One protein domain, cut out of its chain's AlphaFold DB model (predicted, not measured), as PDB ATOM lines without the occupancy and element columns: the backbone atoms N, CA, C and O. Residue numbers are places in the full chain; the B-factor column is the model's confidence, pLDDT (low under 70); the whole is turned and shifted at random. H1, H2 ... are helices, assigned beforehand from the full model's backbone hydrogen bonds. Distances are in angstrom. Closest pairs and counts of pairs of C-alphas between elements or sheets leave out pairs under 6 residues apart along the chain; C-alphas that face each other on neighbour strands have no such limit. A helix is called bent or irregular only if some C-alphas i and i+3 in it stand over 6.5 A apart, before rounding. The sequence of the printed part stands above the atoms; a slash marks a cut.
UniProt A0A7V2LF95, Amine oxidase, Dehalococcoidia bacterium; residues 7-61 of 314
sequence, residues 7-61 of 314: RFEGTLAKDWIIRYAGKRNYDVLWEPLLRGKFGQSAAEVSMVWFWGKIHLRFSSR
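Overview. This is residues 7 to 61 of the 314 residues of the protein "Amine oxidase" of Dehalococcoidia bacterium (UniProt A0A7V2LF95). A helical hairpin of H1 and the longer H2 makes a slab, and H2 kinks near its far end and folds back. H3 starts beside the first residue of H1 and sticks out from the slab as an arm, with residues 52 to 61 standing free. The printed part has 55 residues, with three named helices in the order H1, H2, H3 and no named strand; the class is all helix. The whole is compact, with a radius of gyration of the C-alphas of 11.0 A and spans of 27 by 23 by 21 A.

Along the chain. Residues 7 to 12 come before the first named helix. H1, residues 13 to 21, begins with C-alpha 13 at (48.698, -43.323, 16.190) and is 11.1 A long from first to last C-alpha. H2, residues 23 to 44, is 16.7 A from first to last C-alpha. It has a kink of 123 degrees near residue 38 and is irregular: C-alphas 37 and 40 are 9.5 A apart. H3, residues 47 to 59, is 17.6 A long and ends with C-alpha 59 at (32.621, -32.023, 15.314).

Arrangement. H1 and H2 form a helical hairpin and touch, their closest C-alphas being those of Ile 18 and Tyr 26, 6.0 A apart. They run opposite ways at a shallow tilt of 10 degrees. H3 touches H1 with residues 47 to 50 alone, and the two touch only at their ends; the closest C-alphas, those of Ala 13 and Met 47, are 4.1 A apart. H1 and H3 run the same way at a steep tilt of 61 degrees. H2 and H3 are apart. In H1 and H3 every O i to N i+4 pair is within hydrogen-bond range; in H2, 10 of 18 are.

Size, cuts and confidence. The C-alphas of Gln 40 and Arg 61, the two farthest apart, are 31.3 A from each other. The printed part has no cut, and the links from H1 to H2 and from H2 to H3 are tight. Mean pLDDT of the printed part is 90.7; residues 60 to 61 are under 70.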
ATOM      1  N   ARG A   7      38.520 -50.834  12.577       91.12
ATOM      2  CA  ARG A   7      39.626 -51.046  11.623       91.12
ATOM      3  C   ARG A   7      40.969 -50.473  12.093       91.12
ATOM      4  O   ARG A   7      41.997 -50.799  11.516       91.12
ATOM      5  N   PHE A   8      40.948 -49.576  13.078       92.50
ATOM      6  CA  PHE A   8      42.126 -48.909  13.627       92.50
ATOM      7  C   PHE A   8      42.598 -49.519  14.951       92.50
ATOM      8  O   PHE A   8      43.601 -49.054  15.486       92.50
ATOM      9  N   GLU A   9      41.925 -50.553  15.464       93.12
ATOM     10  CA  GLU A   9      42.286 -51.226  16.721       93.12
ATOM     11  C   GLU A   9      43.734 -51.717  16.728       93.12
ATOM     12  O   GLU A   9      44.450 -51.510  17.700       93.12
ATOM     13  N   GLY A  10      44.202 -52.291  15.619       96.00
ATOM     14  CA  GLY A  10      45.581 -52.765  15.479       96.00
ATOM     15  C   GLY A  10      46.588 -51.709  15.024       96.00
ATOM     16  O   GLY A  10      47.694 -52.066  14.638       96.00
ATOM     17  N   THR A  11      46.215 -50.427  14.968       96.81
ATOM     18  CA  THR A  11      47.068 -49.365  14.410       96.81
ATOM     19  C   THR A  11      47.517 -48.393  15.494       96.81
ATOM     20  O   THR A  11      46.688 -47.817  16.195       96.81
ATOM     21  N   LEU A  12      48.823 -48.140  15.583       97.75
ATOM     22  CA  LEU A  12      49.379 -47.085  16.430       97.75
ATOM     23  C   LEU A  12      49.160 -45.704  15.805       97.75
ATOM     24  O   LEU A  12      49.297 -45.522  14.592       97.75
ATOM     25  N   ALA A  13      48.871 -44.703  16.641       96.75
ATOM     26  CA  ALA A  13      48.698 -43.323  16.190       96.75
ATOM     27  C   ALA A  13      49.966 -42.801  15.499       96.75
ATOM     28  O   ALA A  13      49.881 -42.193  14.434       96.75
ATOM     29  N   LYS A  14      51.144 -43.101  16.062       97.00
ATOM     30  CA  LYS A  14      52.450 -42.760  15.482       97.00
ATOM     31  C   LYS A  14      52.582 -43.258  14.042       97.00
ATOM     32  O   LYS A  14      52.848 -42.460  13.145       97.00
ATOM     33  N   ASP A  15      52.372 -44.552  13.825       97.31
ATOM     34  CA  ASP A  15      52.588 -45.179  12.519       97.31
ATOM     35  C   ASP A  15      51.612 -44.637  11.479       97.31
ATOM     36  O   ASP A  15      51.990 -44.354  10.341       97.31
ATOM     37  N   TRP A  16      50.360 -44.420  11.889       96.31
ATOM     38  CA  TRP A  16      49.360 -43.809  11.028       96.31
ATOM     39  C   TRP A  16      49.746 -42.373  10.648       96.31
ATOM     40  O   TRP A  16      49.756 -42.028   9.467       96.31
ATOM     41  N   ILE A  17      50.125 -41.536  11.618       95.81
ATOM     42  CA  ILE A  17      50.512 -40.141  11.363       95.81
ATOM     43  C   ILE A  17      51.747 -40.085  10.460       95.81
ATOM     44  O   ILE A  17      51.747 -39.338   9.487       95.81
ATOM     45  N   ILE A  18      52.778 -40.892  10.717       97.12
ATOM     46  CA  ILE A  18      53.980 -40.918   9.873       97.12
ATOM     47  C   ILE A  18      53.623 -41.324   8.440       97.12
ATOM     48  O   ILE A  18      54.091 -40.688   7.496       97.12
ATOM     49  N   ARG A  19      52.763 -42.334   8.271       96.81
ATOM     50  CA  ARG A  19      52.357 -42.832   6.953       96.81
ATOM     51  C   ARG A  19      51.538 -41.820   6.150       96.81
ATOM     52  O   ARG A  19      51.746 -41.717   4.947       96.81
ATOM     53  N   TYR A  20      50.600 -41.117   6.784       95.19
ATOM     54  CA  TYR A  20      49.621 -40.281   6.072       95.19
ATOM     55  C   TYR A  20      49.886 -38.776   6.165       95.19
ATOM     56  O   TYR A  20      49.490 -38.032   5.272       95.19
ATOM     57  N   ALA A  21      50.552 -38.315   7.222       93.81
ATOM     58  CA  ALA A  21      50.909 -36.914   7.432       93.81
ATOM     59  C   ALA A  21      52.425 -36.664   7.341       93.81
ATOM     60  O   ALA A  21      52.837 -35.510   7.273       93.81
ATOM     61  N   GLY A  22      53.261 -37.704   7.301       96.50
ATOM     62  CA  GLY A  22      54.710 -37.587   7.152       96.50
ATOM     63  C   GLY A  22      55.464 -37.436   8.476       96.50
ATOM     64  O   GLY A  22      54.967 -36.885   9.461       96.50
ATOM     65  N   LYS A  23      56.719 -37.905   8.482       96.69
ATOM     66  CA  LYS A  23      57.567 -37.966   9.684       96.69
ATOM     67  C   LYS A  23      57.777 -36.602  10.345       96.69
ATOM     68  O   LYS A  23      57.619 -36.486  11.551       96.69
ATOM     69  N   ARG A  24      58.055 -35.552   9.566       95.25
ATOM     70  CA  ARG A  24      58.289 -34.203  10.110       95.25
ATOM     71  C   ARG A  24      57.082 -33.667  10.889       95.25
ATOM     72  O   ARG A  24      57.262 -33.056  11.934       95.25
ATOM     73  N   ASN A  25      55.864 -33.908  10.399       92.69
ATOM     74  CA  ASN A  25      54.644 -33.488  11.092       92.69
ATOM     75  C   ASN A  25      54.445 -34.264  12.396       92.69
ATOM     76  O   ASN A  25      53.982 -33.692  13.381       92.69
ATOM     77  N   TYR A  26      54.816 -35.548  12.417       94.81
ATOM     78  CA  TYR A  26      54.858 -36.309  13.660       94.81
ATOM     79  C   TYR A  26      55.876 -35.711  14.637       94.81
ATOM     80  O   TYR A  26      55.473 -35.276  15.706       94.81
ATOM     81  N   ASP A  27      57.147 -35.609  14.245       92.50
ATOM     82  CA  ASP A  27      58.242 -35.199  15.134       92.50
ATOM     83  C   ASP A  27      58.035 -33.792  15.734       92.50
ATOM     84  O   ASP A  27      58.340 -33.557  16.897       92.50
ATOM     85  N   VAL A  28      57.527 -32.836  14.943       89.25
ATOM     86  CA  VAL A  28      57.435 -31.423  15.360       89.25
ATOM     87  C   VAL A  28      56.159 -31.121  16.145       89.25
ATOM     88  O   VAL A  28      56.189 -30.306  17.062       89.25
ATOM     89  N   LEU A  29      55.031 -31.734  15.778       88.31
ATOM     90  CA  LEU A  29      53.727 -31.392  16.353       88.31
ATOM     91  C   LEU A  29      53.167 -32.520  17.214       88.31
ATOM     92  O   LEU A  29      52.808 -32.305  18.368       88.31
ATOM     93  N   TRP A  30      53.047 -33.722  16.657       92.19
ATOM     94  CA  TRP A  30      52.269 -34.779  17.304       92.19
ATOM     95  C   TRP A  30      53.042 -35.539  18.370       92.19
ATOM     96  O   TRP A  30      52.460 -35.878  19.397       92.19
ATOM     97  N   GLU A  31      54.331 -35.799  18.164       93.25
ATOM     98  CA  GLU A  31      55.171 -36.476  19.145       93.25
ATOM     99  C   GLU A  31      55.257 -35.680  20.454       93.25
ATOM    100  O   GLU A  31      54.957 -36.278  21.490       93.25
ATOM    101  N   PRO A  32      55.558 -34.365  20.461       91.38
ATOM    102  CA  PRO A  32      55.601 -33.600  21.705       91.38
ATOM    103  C   PRO A  32      54.253 -33.583  22.430       91.38
ATOM    104  O   PRO A  32      54.209 -33.780  23.641       91.38
ATOM    105  N   LEU A  33      53.137 -33.442  21.704       90.81
ATOM    106  CA  LEU A  33      51.797 -33.449  22.301       90.81
ATOM    107  C   LEU A  33      51.407 -34.824  22.868       90.81
ATOM    108  O   LEU A  33      50.814 -34.907  23.946       90.81
ATOM    109  N   LEU A  34      51.743 -35.913  22.168       93.38
ATOM    110  CA  LEU A  34      51.505 -37.278  22.645       93.38
ATOM    111  C   LEU A  34      52.387 -37.600  23.855       93.38
ATOM    112  O   LEU A  34      51.880 -38.153  24.828       93.38
ATOM    113  N   ARG A  35      53.669 -37.219  23.829       91.69
ATOM    114  CA  ARG A  35      54.585 -37.348  24.975       91.69
ATOM    115  C   ARG A  35      54.131 -36.512  26.155       91.69
ATOM    116  O   ARG A  35      54.143 -37.011  27.270       91.69
ATOM    117  N   GLY A  36      53.653 -35.295  25.921       89.44
ATOM    118  CA  GLY A  36      53.062 -34.481  26.972       89.44
ATOM    119  C   GLY A  36      51.863 -35.179  27.617       89.44
ATOM    120  O   GLY A  36      51.742 -35.216  28.834       89.44
ATOM    121  N   LYS A  37      50.983 -35.797  26.825       90.12
ATOM    122  CA  LYS A  37      49.782 -36.434  27.377       90.12
ATOM    123  C   LYS A  37      50.008 -37.828  27.982       90.12
ATOM    124  O   LYS A  37      49.294 -38.181  28.915       90.12
ATOM    125  N   PHE A  38      50.933 -38.623  27.450       91.88
ATOM    126  CA  PHE A  38      51.103 -40.048  27.796       91.88
ATOM    127  C   PHE A  38      52.523 -40.424  28.233       91.88
ATOM    128  O   PHE A  38      52.842 -41.608  28.371       91.88
ATOM    129  N   GLY A  39      53.403 -39.440  28.403       88.81
ATOM    130  CA  GLY A  39      54.786 -39.643  28.813       88.81
ATOM    131  C   GLY A  39      55.506 -40.677  27.947       88.81
ATOM    132  O   GLY A  39      55.539 -40.599  26.716       88.81
ATOM    133  N   GLN A  40      56.072 -41.680  28.616       88.81
ATOM    134  CA  GLN A  40      56.805 -42.778  27.981       88.81
ATOM    135  C   GLN A  40      55.905 -43.687  27.127       88.81
ATOM    136  O   GLN A  40      56.385 -44.263  26.155       88.81
ATOM    137  N   SER A  41      54.600 -43.741  27.414       92.62
ATOM    138  CA  SER A  41      53.641 -44.595  26.694       92.62
ATOM    139  C   SER A  41      53.133 -43.966  25.390       92.62
ATOM    140  O   SER A  41      52.287 -44.540  24.710       92.62
ATOM    141  N   ALA A  42      53.629 -42.786  25.000       93.19
ATOM    142  CA  ALA A  42      53.170 -42.056  23.815       93.19
ATOM    143  C   ALA A  42      53.262 -42.853  22.503       93.19
ATOM    144  O   ALA A  42      52.430 -42.674  21.614       93.19
ATOM    145  N   ALA A  43      54.258 -43.734  22.378       94.00
ATOM    146  CA  ALA A  43      54.441 -44.575  21.196       94.00
ATOM    147  C   ALA A  43      53.429 -45.731  21.110       94.00
ATOM    148  O   ALA A  43      53.275 -46.310  20.042       94.00
ATOM    149  N   GLU A  44      52.743 -46.046  22.209       94.69
ATOM    150  CA  GLU A  44      51.814 -47.176  22.325       94.69
ATOM    151  C   GLU A  44      50.354 -46.767  22.090       94.69
ATOM    152  O   GLU A  44      49.472 -47.616  21.997       94.69
ATOM    153  N   VAL A  45      50.084 -45.462  22.000       96.00
ATOM    154  CA  VAL A  45      48.729 -44.920  21.872       96.00
ATOM    155  C   VAL A  45      48.103 -45.359  20.549       96.00
ATOM    156  O   VAL A  45      48.673 -45.160  19.469       96.00
ATOM    157  N   SER A  46      46.895 -45.914  20.621       96.25
ATOM    158  CA  SER A  46      46.155 -46.362  19.444       96.25
ATOM    159  C   SER A  46      45.665 -45.214  18.569       96.25
ATOM    160  O   SER A  46      45.341 -44.107  19.012       96.25
ATOM    161  N   MET A  47      45.513 -45.531  17.287       95.44
ATOM    162  CA  MET A  47      44.860 -44.664  16.321       95.44
ATOM    163  C   MET A  47      43.368 -44.484  16.633       95.44
ATOM    164  O   MET A  47      42.813 -43.444  16.290       95.44
ATOM    165  N   VAL A  48      42.719 -45.432  17.326       94.50
ATOM    166  CA  VAL A  48      41.327 -45.269  17.781       94.50
ATOM    167  C   VAL A  48      41.211 -44.071  18.719       94.50
ATOM    168  O   VAL A  48      40.431 -43.157  18.449       94.50
ATOM    169  N   TRP A  49      42.048 -44.011  19.759       93.75
ATOM    170  CA  TRP A  49      42.055 -42.879  20.685       93.75
ATOM    171  C   TRP A  49      42.357 -41.557  19.966       93.75
ATOM    172  O   TRP A  49      41.645 -40.562  20.147       93.75
ATOM    173  N   PHE A  50      43.388 -41.548  19.112       93.19
ATOM    174  CA  PHE A  50      43.795 -40.345  18.389       93.19
ATOM    175  C   PHE A  50      42.682 -39.841  17.465       93.19
ATOM    176  O   PHE A  50      42.314 -38.665  17.506       93.19
ATOM    177  N   TRP A  51      42.081 -40.738  16.682       89.00
ATOM    178  CA  TRP A  51      40.972 -40.407  15.797       89.00
ATOM    179  C   TRP A  51      39.751 -39.912  16.569       89.00
ATOM    180  O   TRP A  51      39.132 -38.933  16.154       89.00
ATOM    181  N   GLY A  52      39.445 -40.510  17.724       87.31
ATOM    182  CA  GLY A  52      38.395 -40.027  18.616       87.31
ATOM    183  C   GLY A  52      38.607 -38.567  19.025       87.31
ATOM    184  O   GLY A  52      37.671 -37.765  18.969       87.31
ATOM    185  N   LYS A  53      39.846 -38.172  19.349       86.62
ATOM    186  CA  LYS A  53      40.181 -36.773  19.670       86.62
ATOM    187  C   LYS A  53      40.046 -35.830  18.491       86.62
ATOM    188  O   LYS A  53      39.456 -34.760  18.640       86.62
ATOM    189  N   ILE A  54      40.558 -36.231  17.336       84.94
ATOM    190  CA  ILE A  54      40.448 -35.454  16.104       84.94
ATOM    191  C   ILE A  54      38.974 -35.254  15.734       84.94
ATOM    192  O   ILE A  54      38.528 -34.122  15.555       84.94
ATOM    193  N   HIS A  55      38.190 -36.332  15.706       83.75
ATOM    194  CA  HIS A  55      36.773 -36.287  15.369       83.75
ATOM    195  C   HIS A  55      35.988 -35.362  16.301       83.75
ATOM    196  O   HIS A  55      35.240 -34.516  15.817       83.75
ATOM    197  N   LEU A  56      36.194 -35.467  17.620       78.38
ATOM    198  CA  LEU A  56      35.531 -34.598  18.595       78.38
ATOM    199  C   LEU A  56      35.834 -33.116  18.331       78.38
ATOM    200  O   LEU A  56      34.902 -32.318  18.252       78.38
ATOM    201  N   ARG A  57      37.107 -32.763  18.106       76.50
ATOM    202  CA  ARG A  57      37.535 -31.380  17.822       76.50
ATOM    203  C   ARG A  57      36.995 -30.827  16.508       76.50
ATOM    204  O   ARG A  57      36.728 -29.635  16.417       76.50
ATOM    205  N   PHE A  58      36.840 -31.661  15.484       75.06
ATOM    206  CA  PHE A  58      36.227 -31.225  14.230       75.06
ATOM    207  C   PHE A  58      34.704 -31.141  14.335       75.06
ATOM    208  O   PHE A  58      34.110 -30.241  13.754       75.06
ATOM    209  N   SER A  59      34.073 -32.027  15.109       72.12
ATOM    210  CA  SER A  59      32.621 -32.023  15.314       72.12
ATOM    211  C   SER A  59      32.124 -30.858  16.180       72.12
ATOM    212  O   SER A  59      30.973 -30.455  16.038       72.12
ATOM    213  N   SER A  60      32.980 -30.292  17.044       63.00
ATOM    214  CA  SER A  60      32.660 -29.103  17.849       63.00
ATOM    215  C   SER A  60      32.746 -27.786  17.068       63.00
ATOM    216  O   SER A  60      32.251 -26.761  17.541       63.00
ATOM    217  N   ARG A  61      33.346 -27.792  15.870       66.94
ATOM    218  CA  ARG A  61      33.371 -26.635  14.968       66.94
ATOM    219  C   ARG A  61      32.046 -26.593  14.207       66.94
ATOM    220  O   ARG A  61      31.677 -27.558  13.542       66.94
TER     221      ARG A  61